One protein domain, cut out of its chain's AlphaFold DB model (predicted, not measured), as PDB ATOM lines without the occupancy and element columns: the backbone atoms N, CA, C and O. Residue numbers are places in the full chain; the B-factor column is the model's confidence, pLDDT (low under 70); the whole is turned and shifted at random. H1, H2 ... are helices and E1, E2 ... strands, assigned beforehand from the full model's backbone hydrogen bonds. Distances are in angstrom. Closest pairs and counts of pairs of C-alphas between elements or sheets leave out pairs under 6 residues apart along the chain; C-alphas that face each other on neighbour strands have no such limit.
ATOM      1  N   GLN A 362     124.702 116.320 140.951       97.62
ATOM      2  CA  GLN A 362     124.581 114.866 140.784       97.62
ATOM      3  C   GLN A 362     123.157 114.371 141.035       97.62
ATOM      4  O   GLN A 362     122.724 113.400 140.408       97.62
ATOM      5  N   THR A 363     122.421 115.020 141.942       97.81
ATOM      6  CA  THR A 363     121.021 114.689 142.224       97.81
ATOM      7  C   THR A 363     120.155 115.941 142.242       97.81
ATOM      8  O   THR A 363     120.399 116.837 143.050       97.81
ATOM      9  N   LEU A 364     119.115 115.969 141.412       97.50
ATOM     10  CA  LEU A 364     118.091 117.010 141.405       97.50
ATOM     11  C   LEU A 364     116.730 116.402 141.741       97.50
ATOM     12  O   LEU A 364     116.308 115.429 141.115       97.50
ATOM     13  N   SER A 365     116.022 117.011 142.686       97.06
ATOM     14  CA  SER A 365     114.601 116.782 142.920       97.06
ATOM     15  C   SER A 365     113.857 118.111 142.852       97.06
ATOM     16  O   SER A 365     114.102 118.989 143.670       97.06
ATOM     17  N   LEU A 366     112.939 118.253 141.900       96.00
ATOM     18  CA  LEU A 366     112.117 119.445 141.706       96.00
ATOM     19  C   LEU A 366     110.645 119.055 141.823       96.00
ATOM     20  O   LEU A 366     110.205 118.143 141.126       96.00
ATOM     21  N   SER A 367     109.875 119.729 142.672       94.81
ATOM     22  CA  SER A 367     108.436 119.489 142.804       94.81
ATOM     23  C   SER A 367     107.645 120.787 142.889       94.81
ATOM     24  O   SER A 367     107.983 121.633 143.702       94.81
ATOM     25  N   GLY A 368     106.590 120.949 142.094       92.69
ATOM     26  CA  GLY A 368     105.700 122.114 142.158       92.69
ATOM     27  C   GLY A 368     104.852 122.298 140.890       92.69
ATOM     28  O   GLY A 368     105.112 121.633 139.885       92.69
ATOM     29  N   PRO A 369     103.862 123.210 140.902       90.50
ATOM     30  CA  PRO A 369     102.983 123.513 139.764       90.50
ATOM     31  C   PRO A 369     103.683 124.414 138.733       90.50
ATOM     32  O   PRO A 369     103.245 125.527 138.434       90.50
ATOM     33  N   VAL A 370     104.815 123.945 138.215       90.19
ATOM     34  CA  VAL A 370     105.622 124.668 137.232       90.19
ATOM     35  C   VAL A 370     105.619 123.914 135.916       90.19
ATOM     36  O   VAL A 370     105.756 122.689 135.884       90.19
ATOM     37  N   LEU A 371     105.452 124.664 134.831       90.19
ATOM     38  CA  LEU A 371     105.481 124.144 133.477       90.19
ATOM     39  C   LEU A 371     106.909 124.239 132.924       90.19
ATOM     40  O   LEU A 371     107.486 125.327 132.855       90.19
ATOM     41  N   VAL A 372     107.472 123.087 132.550       91.38
ATOM     42  CA  VAL A 372     108.825 122.951 131.996       91.38
ATOM     43  C   VAL A 372     108.722 122.523 130.522       91.38
ATOM     44  O   VAL A 372     108.286 121.400 130.244       91.38
ATOM     45  N   PRO A 373     109.085 123.385 129.556       91.38
ATOM     46  CA  PRO A 373     109.157 123.021 128.145       91.38
ATOM     47  C   PRO A 373     110.394 122.164 127.838       91.38
ATOM     48  O   PRO A 373     111.419 122.251 128.519       91.38
ATOM     49  N   ALA A 374     110.316 121.361 126.773       89.31
ATOM     50  CA  ALA A 374     111.385 120.436 126.373       89.31
ATOM     51  C   ALA A 374     112.730 121.130 126.087       89.31
ATOM     52  O   ALA A 374     113.783 120.590 126.414       89.31
ATOM     53  N   GLU A 375     112.708 122.351 125.547       92.00
ATOM     54  CA  GLU A 375     113.914 123.157 125.301       92.00
ATOM     55  C   GLU A 375     114.731 123.379 126.585       92.00
ATOM     56  O   GLU A 375     115.957 123.304 126.575       92.00
ATOM     57  N   GLN A 376     114.067 123.568 127.729       92.62
ATOM     58  CA  GLN A 376     114.754 123.726 129.013       92.62
ATOM     59  C   GLN A 376     115.313 122.400 129.519       92.62
ATOM     60  O   GLN A 376     116.422 122.381 130.042       92.62
ATOM     61  N   VAL A 377     114.607 121.285 129.301       93.00
ATOM     62  CA  VAL A 377     115.134 119.939 129.591       93.00
ATOM     63  C   VAL A 377     116.418 119.683 128.794       93.00
ATOM     64  O   VAL A 377     117.387 119.189 129.363       93.00
ATOM     65  N   GLN A 378     116.476 120.102 127.524       92.69
ATOM     66  CA  GLN A 378     117.687 120.021 126.697       92.69
ATOM     67  C   GLN A 378     118.828 120.911 127.223       92.69
ATOM     68  O   GLN A 378     119.964 120.446 127.323       92.69
ATOM     69  N   VAL A 379     118.548 122.160 127.620       94.44
ATOM     70  CA  VAL A 379     119.565 123.043 128.230       94.44
ATOM     71  C   VAL A 379     120.089 122.464 129.550       94.44
ATOM     72  O   VAL A 379     121.296 122.469 129.792       94.44
ATOM     73  N   PHE A 380     119.217 121.892 130.381       94.56
ATOM     74  CA  PHE A 380     119.607 121.188 131.604       94.56
ATOM     75  C   PHE A 380     120.439 119.934 131.330       94.56
ATOM     76  O   PHE A 380     121.413 119.684 132.039       94.56
ATOM     77  N   ALA A 381     120.107 119.180 130.285       94.19
ATOM     78  CA  ALA A 381     120.867 118.013 129.859       94.19
ATOM     79  C   ALA A 381     122.283 118.378 129.382       94.19
ATOM     80  O   ALA A 381     123.245 117.681 129.708       94.19
ATOM     81  N   ALA A 382     122.424 119.503 128.673       94.19
ATOM     82  CA  ALA A 382     123.718 120.043 128.263       94.19
ATOM     83  C   ALA A 382     124.544 120.575 129.451       94.19
ATOM     84  O   ALA A 382     125.751 120.344 129.512       94.19
ATOM     85  N   ALA A 383     123.906 121.261 130.404       94.12
ATOM     86  CA  ALA A 383     124.577 121.877 131.549       94.12
ATOM     87  C   ALA A 383     124.989 120.869 132.640       94.12
ATOM     88  O   ALA A 383     126.093 120.945 133.183       94.12
ATOM     89  N   TRP A 384     124.127 119.904 132.966       95.19
ATOM     90  CA  TRP A 384     124.322 118.977 134.086       95.19
ATOM     91  C   TRP A 384     124.853 117.611 133.632       95.19
ATOM     92  O   TRP A 384     124.318 116.561 133.991       95.19
ATOM     93  N   GLY A 385     125.968 117.598 132.897       93.06
ATOM     94  CA  GLY A 385     126.607 116.365 132.404       93.06
ATOM     95  C   GLY A 385     127.069 115.366 133.487       93.06
ATOM     96  O   GLY A 385     127.525 114.274 133.154       93.06
ATOM     97  N   ARG A 386     126.963 115.719 134.778       96.12
ATOM     98  CA  ARG A 386     127.257 114.866 135.948       96.12
ATOM     99  C   ARG A 386     126.006 114.329 136.662       96.12
ATOM    100  O   ARG A 386     126.150 113.584 137.634       96.12
ATOM    101  N   LEU A 387     124.804 114.682 136.201       97.44
ATOM    102  CA  LEU A 387     123.550 114.323 136.858       97.44
ATOM    103  C   LEU A 387     123.286 112.815 136.762       97.44
ATOM    104  O   LEU A 387     123.154 112.264 135.673       97.44
ATOM    105  N   ARG A 388     123.174 112.155 137.919       97.31
ATOM    106  CA  ARG A 388     122.882 110.717 138.041       97.31
ATOM    107  C   ARG A 388     121.450 110.426 138.462       97.31
ATOM    108  O   ARG A 388     120.939 109.355 138.145       97.31
ATOM    109  N   LYS A 389     120.814 111.337 139.203       97.44
ATOM    110  CA  LYS A 389     119.434 111.173 139.682       97.44
ATOM    111  C   LYS A 389     118.622 112.430 139.404       97.44
ATOM    112  O   LYS A 389     118.983 113.507 139.874       97.44
ATOM    113  N   LEU A 390     117.512 112.268 138.697       97.12
ATOM    114  CA  LEU A 390     116.572 113.331 138.373       97.12
ATOM    115  C   LEU A 390     115.176 112.912 138.832       97.12
ATOM    116  O   LEU A 390     114.672 111.871 138.421       97.12
ATOM    117  N   SER A 391     114.569 113.704 139.708       96.31
ATOM    118  CA  SER A 391     113.220 113.492 140.228       96.31
ATOM    119  C   SER A 391     112.378 114.732 139.959       96.31
ATOM    120  O   SER A 391     112.535 115.753 140.617       96.31
ATOM    121  N   LEU A 392     111.493 114.647 138.976       95.25
ATOM    122  CA  LEU A 392     110.634 115.730 138.523       95.25
ATOM    123  C   LEU A 392     109.190 115.444 138.934       95.25
ATOM    124  O   LEU A 392     108.604 114.439 138.534       95.25
ATOM    125  N   ARG A 393     108.620 116.343 139.736       93.75
ATOM    126  CA  ARG A 393     107.200 116.382 140.086       93.75
ATOM    127  C   ARG A 393     106.587 117.705 139.632       93.75
ATOM    128  O   ARG A 393     106.234 118.545 140.455       93.75
ATOM    129  N   VAL A 394     106.575 117.898 138.319       91.94
ATOM    130  CA  VAL A 394     106.242 119.143 137.606       91.94
ATOM    131  C   VAL A 394     105.484 118.798 136.318       91.94
ATOM    132  O   VAL A 394     105.385 117.622 135.960       91.94
ATOM    133  N   THR A 395     104.959 119.794 135.609       90.00
ATOM    134  CA  THR A 395     104.249 119.583 134.337       90.00
ATOM    135  C   THR A 395     105.226 119.718 133.167       90.00
ATOM    136  O   THR A 395     105.804 120.783 132.965       90.00
ATOM    137  N   LEU A 396     105.429 118.649 132.390       89.56
ATOM    138  CA  LEU A 396     106.333 118.645 131.232       89.56
ATOM    139  C   LEU A 396     105.549 118.915 129.942       89.56
ATOM    140  O   LEU A 396     104.819 118.045 129.473       89.56
ATOM    141  N   GLN A 397     105.713 120.096 129.343       87.25
ATOM    142  CA  GLN A 397     104.931 120.492 128.158       87.25
ATOM    143  C   GLN A 397     105.285 119.669 126.907       87.25
ATOM    144  O   GLN A 397     104.439 119.445 126.050       87.25
ATOM    145  N   GLY A 398     106.540 119.219 126.800       83.31
ATOM    146  CA  GLY A 398     107.033 118.405 125.686       83.31
ATOM    147  C   GLY A 398     107.273 116.936 126.043       83.31
ATOM    148  O   GLY A 398     108.081 116.291 125.379       83.31
ATOM    149  N   GLY A 399     106.639 116.424 127.104       86.94
ATOM    150  CA  GLY A 399     106.797 115.038 127.545       86.94
ATOM    151  C   GLY A 399     108.249 114.678 127.882       86.94
ATOM    152  O   GLY A 399     108.869 115.301 128.741       86.94
ATOM    153  N   SER A 400     108.778 113.654 127.213       85.31
ATOM    154  CA  SER A 400     110.114 113.077 127.423       85.31
ATOM    155  C   SER A 400     111.243 113.720 126.600       85.31
ATOM    156  O   SER A 400     112.405 113.368 126.802       85.31
ATOM    157  N   ARG A 401     110.947 114.659 125.689       87.56
ATOM    158  CA  ARG A 401     111.965 115.274 124.813       87.56
ATOM    159  C   ARG A 401     113.071 115.972 125.606       87.56
ATOM    160  O   ARG A 401     112.804 116.839 126.435       87.56
ATOM    161  N   GLY A 402     114.316 115.647 125.270       88.38
ATOM    162  CA  GLY A 402     115.532 116.208 125.847       88.38
ATOM    163  C   GLY A 402     116.204 115.324 126.896       88.38
ATOM    164  O   GLY A 402     117.346 115.618 127.261       88.38
ATOM    165  N   PHE A 403     115.569 114.248 127.385       92.19
ATOM    166  CA  PHE A 403     116.192 113.418 128.421       92.19
ATOM    167  C   PHE A 403     117.389 112.595 127.907       92.19
ATOM    168  O   PHE A 403     118.287 112.306 128.702       92.19
ATOM    169  N   ALA A 404     117.495 112.289 126.609       90.38
ATOM    170  CA  ALA A 404     118.642 111.551 126.066       90.38
ATOM    171  C   ALA A 404     119.953 112.353 126.114       90.38
ATOM    172  O   ALA A 404     121.039 111.770 126.107       90.38
ATOM    173  N   GLY A 405     119.877 113.683 126.243       92.50
ATOM    174  CA  GLY A 405     121.055 114.523 126.460       92.50
ATOM    175  C   GLY A 405     121.786 114.221 127.780       92.50
ATOM    176  O   GLY A 405     122.990 114.470 127.880       92.50
ATOM    177  N   PHE A 406     121.108 113.648 128.787       94.44
ATOM    178  CA  PHE A 406     121.718 113.316 130.078       94.44
ATOM    179  C   PHE A 406     122.552 112.028 130.007       94.44
ATOM    180  O   PHE A 406     122.134 110.953 130.437       94.44
ATOM    181  N   LYS A 407     123.790 112.151 129.524       94.12
ATOM    182  CA  LYS A 407     124.710 111.023 129.261       94.12
ATOM    183  C   LYS A 407     124.973 110.081 130.453       94.12
ATOM    184  O   LYS A 407     125.377 108.944 130.229       94.12
ATOM    185  N   VAL A 408     124.772 110.521 131.700       96.00
ATOM    186  CA  VAL A 408     125.144 109.783 132.934       96.00
ATOM    187  C   VAL A 408     123.942 109.542 133.872       96.00
ATOM    188  O   VAL A 408     124.123 109.190 135.040       96.00
ATOM    189  N   LEU A 409     122.707 109.723 133.393       96.31
ATOM    190  CA  LEU A 409     121.515 109.601 134.232       96.31
ATOM    191  C   LEU A 409     121.183 108.135 134.537       96.31
ATOM    192  O   LEU A 409     120.738 107.396 133.667       96.31
ATOM    193  N   GLU A 410     121.344 107.723 135.794       95.69
ATOM    194  CA  GLU A 410     121.044 106.359 136.248       95.69
ATOM    195  C   GLU A 410     119.595 106.199 136.733       95.69
ATOM    196  O   GLU A 410     119.024 105.113 136.620       95.69
ATOM    197  N   VAL A 411     119.004 107.256 137.301       95.44
ATOM    198  CA  VAL A 411     117.662 107.242 137.903       95.44
ATOM    199  C   VAL A 411     116.849 108.428 137.395       95.44
ATOM    200  O   VAL A 411     117.184 109.575 137.695       95.44
ATOM    201  N   LEU A 412     115.747 108.149 136.701       95.12
ATOM    202  CA  LEU A 412     114.764 109.141 136.270       95.12
ATOM    203  C   LEU A 412     113.422 108.848 136.942       95.12
ATOM    204  O   LEU A 412     112.851 107.769 136.791       95.12
ATOM    205  N   ARG A 413     112.902 109.825 137.684       94.00
ATOM    206  CA  ARG A 413     111.555 109.782 138.253       94.00
ATOM    207  C   ARG A 413     110.755 110.962 137.727       94.00
ATOM    208  O   ARG A 413     111.182 112.098 137.908       94.00
ATOM    209  N   VAL A 414     109.620 110.708 137.085       91.88
ATOM    210  CA  VAL A 414     108.771 111.750 136.481       91.88
ATOM    211  C   VAL A 414     107.329 111.497 136.881       91.88
ATOM    212  O   VAL A 414     106.734 110.496 136.492       91.88
ATOM    213  N   LYS A 415     106.756 112.389 137.684       89.38
ATOM    214  CA  LYS A 415     105.350 112.315 138.095       89.38
ATOM    215  C   LYS A 415     104.707 113.666 137.788       89.38
ATOM    216  O   LYS A 415     105.341 114.680 138.066       89.38
ATOM    217  N   PRO A 416     103.489 113.728 137.234       84.31
ATOM    218  CA  PRO A 416     102.815 115.003 137.062       84.31
ATOM    219  C   PRO A 416     102.651 115.670 138.430       84.31
ATOM    220  O   PRO A 416     102.520 115.001 139.468       84.31
ATOM    221  N   TRP A 417     102.652 117.000 138.445       83.12
ATOM    222  CA  TRP A 417     102.172 117.719 139.614       83.12
ATOM    223  C   TRP A 417     100.649 117.585 139.672       83.12
ATOM    224  O   TRP A 417      99.910 118.412 139.146       83.12
ATOM    225  N   CYS A 418     100.176 116.515 140.314       77.81
ATOM    226  CA  CYS A 418      98.806 116.456 140.801       77.81
ATOM    227  C   CYS A 418      98.639 117.646 141.748       77.81
ATOM    228  O   CYS A 418      99.275 117.663 142.808       77.81
ATOM    229  N   GLY A 419      97.857 118.646 141.328       70.06
ATOM    230  CA  GLY A 419      97.606 119.853 142.104       70.06
ATOM    231  C   GLY A 419      97.280 119.483 143.544       70.06
ATOM    232  O   GLY A 419      96.498 118.564 143.782       70.06
ATOM    233  N   GLY A 420      97.914 120.172 144.495       53.88
ATOM    234  CA  GLY A 420      97.810 119.910 145.929       53.88
ATOM    235  C   GLY A 420      96.452 120.268 146.528       53.88
ATOM    236  O   GLY A 420      96.410 120.820 147.623       53.88
ATOM    237  N   ALA A 447     101.506 111.993 122.190       38.94
ATOM    238  CA  ALA A 447     102.515 110.951 122.274       38.94
ATOM    239  C   ALA A 447     103.831 111.519 121.730       38.94
ATOM    240  O   ALA A 447     103.897 111.962 120.584       38.94
ATOM    241  N   VAL A 448     104.859 111.548 122.577       41.47
ATOM    242  CA  VAL A 448     106.180 112.091 122.260       41.47
ATOM    243  C   VAL A 448     107.186 110.949 122.246       41.47
ATOM    244  O   VAL A 448     107.142 110.044 123.072       41.47
ATOM    245  N   GLU A 449     108.068 110.958 121.254       53.38
ATOM    246  CA  GLU A 449     109.086 109.931 121.052       53.38
ATOM    247  C   GLU A 449     109.973 109.813 122.299       53.38
ATOM    248  O   GLU A 449     110.383 110.825 122.873       53.38
ATOM    249  N   ALA A 450     110.198 108.585 122.774       60.84
ATOM    250  CA  ALA A 450     110.796 108.346 124.085       60.84
ATOM    251  C   ALA A 450     112.314 108.544 124.071       60.84
ATOM    252  O   ALA A 450     113.097 107.596 124.044       60.84
ATOM    253  N   ASP A 451     112.699 109.812 124.132       79.50
ATOM    254  CA  ASP A 451     114.066 110.315 124.165       79.50
ATOM    255  C   ASP A 451     114.736 110.033 125.528       79.50
ATOM    256  O   ASP A 451     114.999 110.940 126.314       79.50
ATOM    257  N   LEU A 452     114.943 108.753 125.861       86.44
ATOM    258  CA  LEU A 452     115.521 108.301 127.132       86.44
ATOM    259  C   LEU A 452     117.047 108.083 127.036       86.44
ATOM    260  O   LEU A 452     117.543 107.594 126.019       86.44
ATOM    261  N   PRO A 453     117.821 108.391 128.095       88.00
ATOM    262  CA  PRO A 453     119.271 108.216 128.079       88.00
ATOM    263  C   PRO A 453     119.677 106.744 128.233       88.00
ATOM    264  O   PRO A 453     119.222 106.045 129.136       88.00
ATOM    265  N   ALA A 454     120.626 106.288 127.411       86.44
ATOM    266  CA  ALA A 454     121.090 104.894 127.375       86.44
ATOM    267  C   ALA A 454     121.776 104.386 128.668       86.44
ATOM    268  O   ALA A 454     122.048 103.195 128.801       86.44
ATOM    269  N   THR A 455     122.088 105.270 129.623       90.62
ATOM    270  CA  THR A 455     122.663 104.916 130.936       90.62
ATOM    271  C   THR A 455     121.617 104.677 132.031       90.62
ATOM    272  O   THR A 455     121.981 104.307 133.153       90.62
ATOM    273  N   LEU A 456     120.329 104.826 131.705       88.94
ATOM    274  CA  LEU A 456     119.213 104.713 132.634       88.94
ATOM    275  C   LEU A 456     119.063 103.294 133.205       88.94
ATOM    276  O   LEU A 456     119.026 102.300 132.484       88.94
ATOM    277  N   ARG A 457     118.957 103.195 134.535       89.50
ATOM    278  CA  ARG A 457     118.826 101.927 135.279       89.50
ATOM    279  C   ARG A 457     117.497 101.810 136.010       89.50
ATOM    280  O   ARG A 457     116.975 100.699 136.119       89.50
ATOM    281  N   GLU A 458     116.988 102.923 136.533       88.50
ATOM    282  CA  GLU A 458     115.720 103.015 137.257       88.50
ATOM    283  C   GLU A 458     114.821 104.085 136.629       88.50
ATOM    284  O   GLU A 458     115.210 105.250 136.533       88.50
ATOM    285  N   LEU A 459     113.607 103.681 136.261       87.44
ATOM    286  CA  LEU A 459     112.567 104.548 135.716       87.44
ATOM    287  C   LEU A 459     111.304 104.431 136.581       87.44
ATOM    288  O   LEU A 459     110.759 103.338 136.716       87.44
ATOM    289  N   ASP A 460     110.857 105.530 137.194       83.50
ATOM    290  CA  ASP A 460     109.641 105.583 138.029       83.50
ATOM    291  C   ASP A 460     108.749 106.753 137.600       83.50
ATOM    292  O   ASP A 460     109.010 107.905 137.964       83.50
ATOM    293  N   GLY A 461     107.687 106.475 136.842       72.38
ATOM    294  CA  GLY A 461     106.840 107.553 136.350       72.38
ATOM    295  C   GLY A 461     105.407 107.213 135.974       72.38
ATOM    296  O   GLY A 461     105.005 106.057 135.861       72.38
ATOM    297  N   TRP A 462     104.642 108.290 135.822       57.53
ATOM    298  CA  TRP A 462     103.284 108.315 135.285       57.53
ATOM    299  C   TRP A 462     103.377 109.036 133.928       57.53
ATOM    300  O   TRP A 462     104.055 110.058 133.849       57.53
ATOM    301  N   GLN A 463     102.693 108.543 132.891       53.88
ATOM    302  CA  GLN A 463     102.581 109.210 131.576       53.88
ATOM    303  C   GLN A 463     103.898 109.419 130.793       53.88
ATOM    304  O   GLN A 463     104.074 110.424 130.106       53.88
ATOM    305  N   LEU A 464     104.807 108.438 130.808       56.44
ATOM    306  CA  LEU A 464     105.774 108.317 129.710       56.44
ATOM    307  C   LEU A 464     105.048 107.734 128.496       56.44
ATOM    308  O   LEU A 464     105.024 106.521 128.301       56.44
ATOM    309  N   ASN A 465     104.423 108.606 127.708       53.41
ATOM    310  CA  ASN A 465     103.966 108.238 126.376       53.41
ATOM    311  C   ASN A 465     105.198 108.050 125.484       53.41
ATOM    312  O   ASN A 465     106.116 108.866 125.514       53.41
ATOM    313  N   PHE A 466     105.197 106.974 124.703       52.19
ATOM    314  CA  PHE A 466     106.177 106.694 123.659       52.19
ATOM    315  C   PHE A 466     105.470 107.010 122.334       52.19
ATOM    316  O   PHE A 466     104.409 106.444 122.075       52.19
ATOM    317  N   ALA A 500     111.064 101.193 118.548       56.47
ATOM    318  CA  ALA A 500     111.379 102.431 119.269       56.47
ATOM    319  C   ALA A 500     111.286 102.250 120.795       56.47
ATOM    320  O   ALA A 500     112.220 102.596 121.526       56.47
ATOM    321  N   ALA A 501     110.209 101.624 121.281       59.38
ATOM    322  CA  ALA A 501     110.074 101.250 122.686       59.38
ATOM    323  C   ALA A 501     111.206 100.301 123.122       59.38
ATOM    324  O   ALA A 501     111.752 100.461 124.213       59.38
ATOM    325  N   ALA A 502     111.615  99.370 122.251       63.31
ATOM    326  CA  ALA A 502     112.726  98.455 122.497       63.31
ATOM    327  C   ALA A 502     114.091  99.128 122.608       63.31
ATOM    328  O   ALA A 502     114.912  98.715 123.426       63.31
ATOM    329  N   ALA A 503     114.354 100.146 121.791       63.25
ATOM    330  CA  ALA A 503     115.582 100.921 121.885       63.25
ATOM    331  C   ALA A 503     115.624 101.734 123.191       63.25
ATOM    332  O   ALA A 503     116.645 101.728 123.878       63.25
ATOM    333  N   ALA A 504     114.507 102.369 123.560       63.22
ATOM    334  CA  ALA A 504     114.413 103.268 124.710       63.22
ATOM    335  C   ALA A 504     114.470 102.567 126.086       63.22
ATOM    336  O   ALA A 504     114.839 103.197 127.077       63.22
ATOM    337  N   THR A 505     114.105 101.281 126.177       68.56
ATOM    338  CA  THR A 505     114.065 100.531 127.452       68.56
ATOM    339  C   THR A 505     115.204  99.524 127.645       68.56
ATOM    340  O   THR A 505     115.397  99.004 128.751       68.56
ATOM    341  N   ARG A 506     115.999  99.254 126.601       75.31
ATOM    342  CA  ARG A 506     117.124  98.308 126.635       75.31
ATOM    343  C   ARG A 506     118.159  98.711 127.691       75.31
ATOM    344  O   ARG A 506     118.824  99.733 127.562       75.31
ATOM    345  N   GLY A 507     118.354  97.861 128.701       78.31
ATOM    346  CA  GLY A 507     119.326  98.078 129.782       78.31
ATOM    347  C   GLY A 507     118.719  98.524 131.116       78.31
ATOM    348  O   GLY A 507     119.420  98.489 132.134       78.31
ATOM    349  N   LEU A 508     117.419  98.853 131.156       80.44
ATOM    350  CA  LEU A 508     116.706  99.105 132.409       80.44
ATOM    351  C   LEU A 508     116.808  97.889 133.339       80.44
ATOM    352  O   LEU A 508     116.571  96.749 132.933       80.44
ATOM    353  N   LYS A 509     117.138  98.147 134.610       84.88
ATOM    354  CA  LYS A 509     117.194  97.134 135.678       84.88
ATOM    355  C   LYS A 509     115.963  97.178 136.577       84.88
ATOM    356  O   LYS A 509     115.603  96.153 137.151       84.88
ATOM    357  N   SER A 510     115.351  98.353 136.717       82.38
ATOM    358  CA  SER A 510     114.181  98.596 137.554       82.38
ATOM    359  C   SER A 510     113.184  99.499 136.834       82.38
ATOM    360  O   SER A 510     113.513 100.632 136.488       82.38
ATOM    361  N   GLN A 550     100.817  97.945 123.459       59.88
ATOM    362  CA  GLN A 550     101.950  98.871 123.573       59.88
ATOM    363  C   GLN A 550     102.722  98.683 124.890       59.88
ATOM    364  O   GLN A 550     103.953  98.705 124.897       59.88
ATOM    365  N   LEU A 551     102.015  98.428 125.999       60.84
ATOM    366  CA  LEU A 551     102.634  98.026 127.268       60.84
ATOM    367  C   LEU A 551     103.374  96.689 127.115       60.84
ATOM    368  O   LEU A 551     104.519  96.562 127.550       60.84
ATOM    369  N   ALA A 552     102.730  95.714 126.469       62.91
ATOM    370  CA  ALA A 552     103.332  94.436 126.115       62.91
ATOM    371  C   ALA A 552     104.616  94.633 125.289       62.91
ATOM    372  O   ALA A 552     105.649  94.095 125.663       62.91
ATOM    373  N   ALA A 553     104.612  95.468 124.250       63.16
ATOM    374  CA  ALA A 553     105.804  95.771 123.458       63.16
ATOM    375  C   ALA A 553     106.952  96.371 124.295       63.16
ATOM    376  O   ALA A 553     108.086  95.890 124.239       63.16
ATOM    377  N   ALA A 554     106.660  97.389 125.112       60.31
ATOM    378  CA  ALA A 554     107.667  98.066 125.930       60.31
ATOM    379  C   ALA A 554     108.286  97.140 126.994       60.31
ATOM    380  O   ALA A 554     109.503  97.159 127.207       60.31
ATOM    381  N   VAL A 555     107.471  96.299 127.644       64.00
ATOM    382  CA  VAL A 555     107.950  95.318 128.631       64.00
ATOM    383  C   VAL A 555     108.715  94.185 127.942       64.00
ATOM    384  O   VAL A 555     109.838  93.906 128.355       64.00
ATOM    385  N   ALA A 556     108.176  93.605 126.862       67.19
ATOM    386  CA  ALA A 556     108.796  92.521 126.088       67.19
ATOM    387  C   ALA A 556     110.225  92.867 125.667       67.19
ATOM    388  O   ALA A 556     111.149  92.072 125.821       67.19
ATOM    389  N   ALA A 557     110.432  94.095 125.201       65.06
ATOM    390  CA  ALA A 557     111.746  94.535 124.774       65.06
ATOM    391  C   ALA A 557     112.712  94.889 125.922       65.06
ATOM    392  O   ALA A 557     113.930  94.832 125.743       65.06
ATOM    393  N   SER A 558     112.185  95.185 127.116       64.69
ATOM    394  CA  SER A 558     112.974  95.353 128.348       64.69
ATOM    395  C   SER A 558     113.414  94.015 128.965       64.69
ATOM    396  O   SER A 558     114.322  93.973 129.802       64.69
ATOM    397  N   CYS A 559     112.741  92.913 128.613       66.31
ATOM    398  CA  CYS A 559     112.720  91.676 129.397       66.31
ATOM    399  C   CYS A 559     114.067  90.944 129.558       66.31
ATOM    400  O   CYS A 559     114.184  90.080 130.428       66.31
ATOM    401  N   SER A 560     115.093  91.282 128.769       74.44
ATOM    402  CA  SER A 560     116.429  90.678 128.873       74.44
ATOM    403  C   SER A 560     117.322  91.285 129.966       74.44
ATOM    404  O   SER A 560     118.288  90.640 130.367       74.44
TER     405      SER A 560
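What this domain is: This is residues 362 to 420, 447 to 466, 500 to 510 and 550 to 560 of the 904 residues of an uncharacterized protein of Tetradesmus obliquus (UniProt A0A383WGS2). The printed part is a short solenoid, a chain wound in stacked turns: the parallel strands E1, E2, E3 and E4 lie side by side as a wall along one side, while H1 and the long stretch of residues 397 to 410 bring the chain back to the next strand. The helices H2 and H3 pack on each other near the end of the stack where E4 lies, far from E1 and H1. The printed part has 101 residues, with three named helices and four named strands in the order E1 H1 E2 E3 E4 H2 H3, and its class is mixed, helices and strands. The whole is compact, with a radius of gyration of the C-alphas of 12.9 A and spans of 35 by 29 by 21 A.

How they stand to each other: E1, residues 363 to 372, is an edge strand and bends by 117 degrees at residue 369. A tight link joins it to H1, residues 374 to 383, and another tight link joins H1 to E2, residues 389 to 396, which bends by 77 degrees at residue 393. E1, H1 and E2 form a strand-helix-strand unit, two parallel neighbour strands with a helix between, and its crossover is right-handed. E1 and E2 are parallel at 2 degrees, with N 366 and O 391 within hydrogen-bond range at 2.8 A. H1 is not on the sheet; its closest C-alpha to E2 is that of Ala 374, 7.2 A from that of Leu 396. E3, residues 411 to 415, is parallel to E2 at 22 degrees, with N 413 and O 390 at 2.8 A. E4, residues 458 to 461, is the other edge strand and is parallel to E3 at 4 degrees, with N 414 and O 460 at 3.0 A. The sheet E1 E2 E3 E4 is twisted. H2, residues 500 to 505, and H3, residues 550 to 558, are not on the sheet. They touch at the C-alphas of Ala 502 and Ala 557, their closest, 4.6 A apart, and run the same way at a steep tilt of 53 degrees. In H1, H2 and H3 every O i to N i+4 pair is within hydrogen-bond range. H1 is apart from H2 and H3.

Where its parts are: E1, residues 363 to 372, begins with C-alpha 363 at (121.021, 114.689, 142.224) and is 17.9 A long. H1, residues 374 to 383, measures 14.2 A, and E2, residues 389 to 396, 17.3 A. E3 at residues 411 to 415 is 13.3 A long, and E4 at residues 458 to 461 ends with C-alpha 461 at (106.840, 107.553, 136.350). H2 holds residues 500 to 505, and H3, residues 550 to 558, spans 12.5 A and ends with C-alpha 558 at (112.974, 95.353, 128.348).

The domain as a whole: The C-alphas farthest apart, those of Gly 420 and Ser 560, are 38.6 A apart. Three cuts leave out residues 421 to 446, 467 to 499 and 511 to 549, with C-alpha gaps of 25.7 A, 8.0 A and 18.6 A. The link from E2 to E3 is long, with 14 residues. The mean pLDDT of the printed part is 82.1; it is under 70 at residues 420, 447 to 450, 462 to 466, 500 to 505 and 550 to 559.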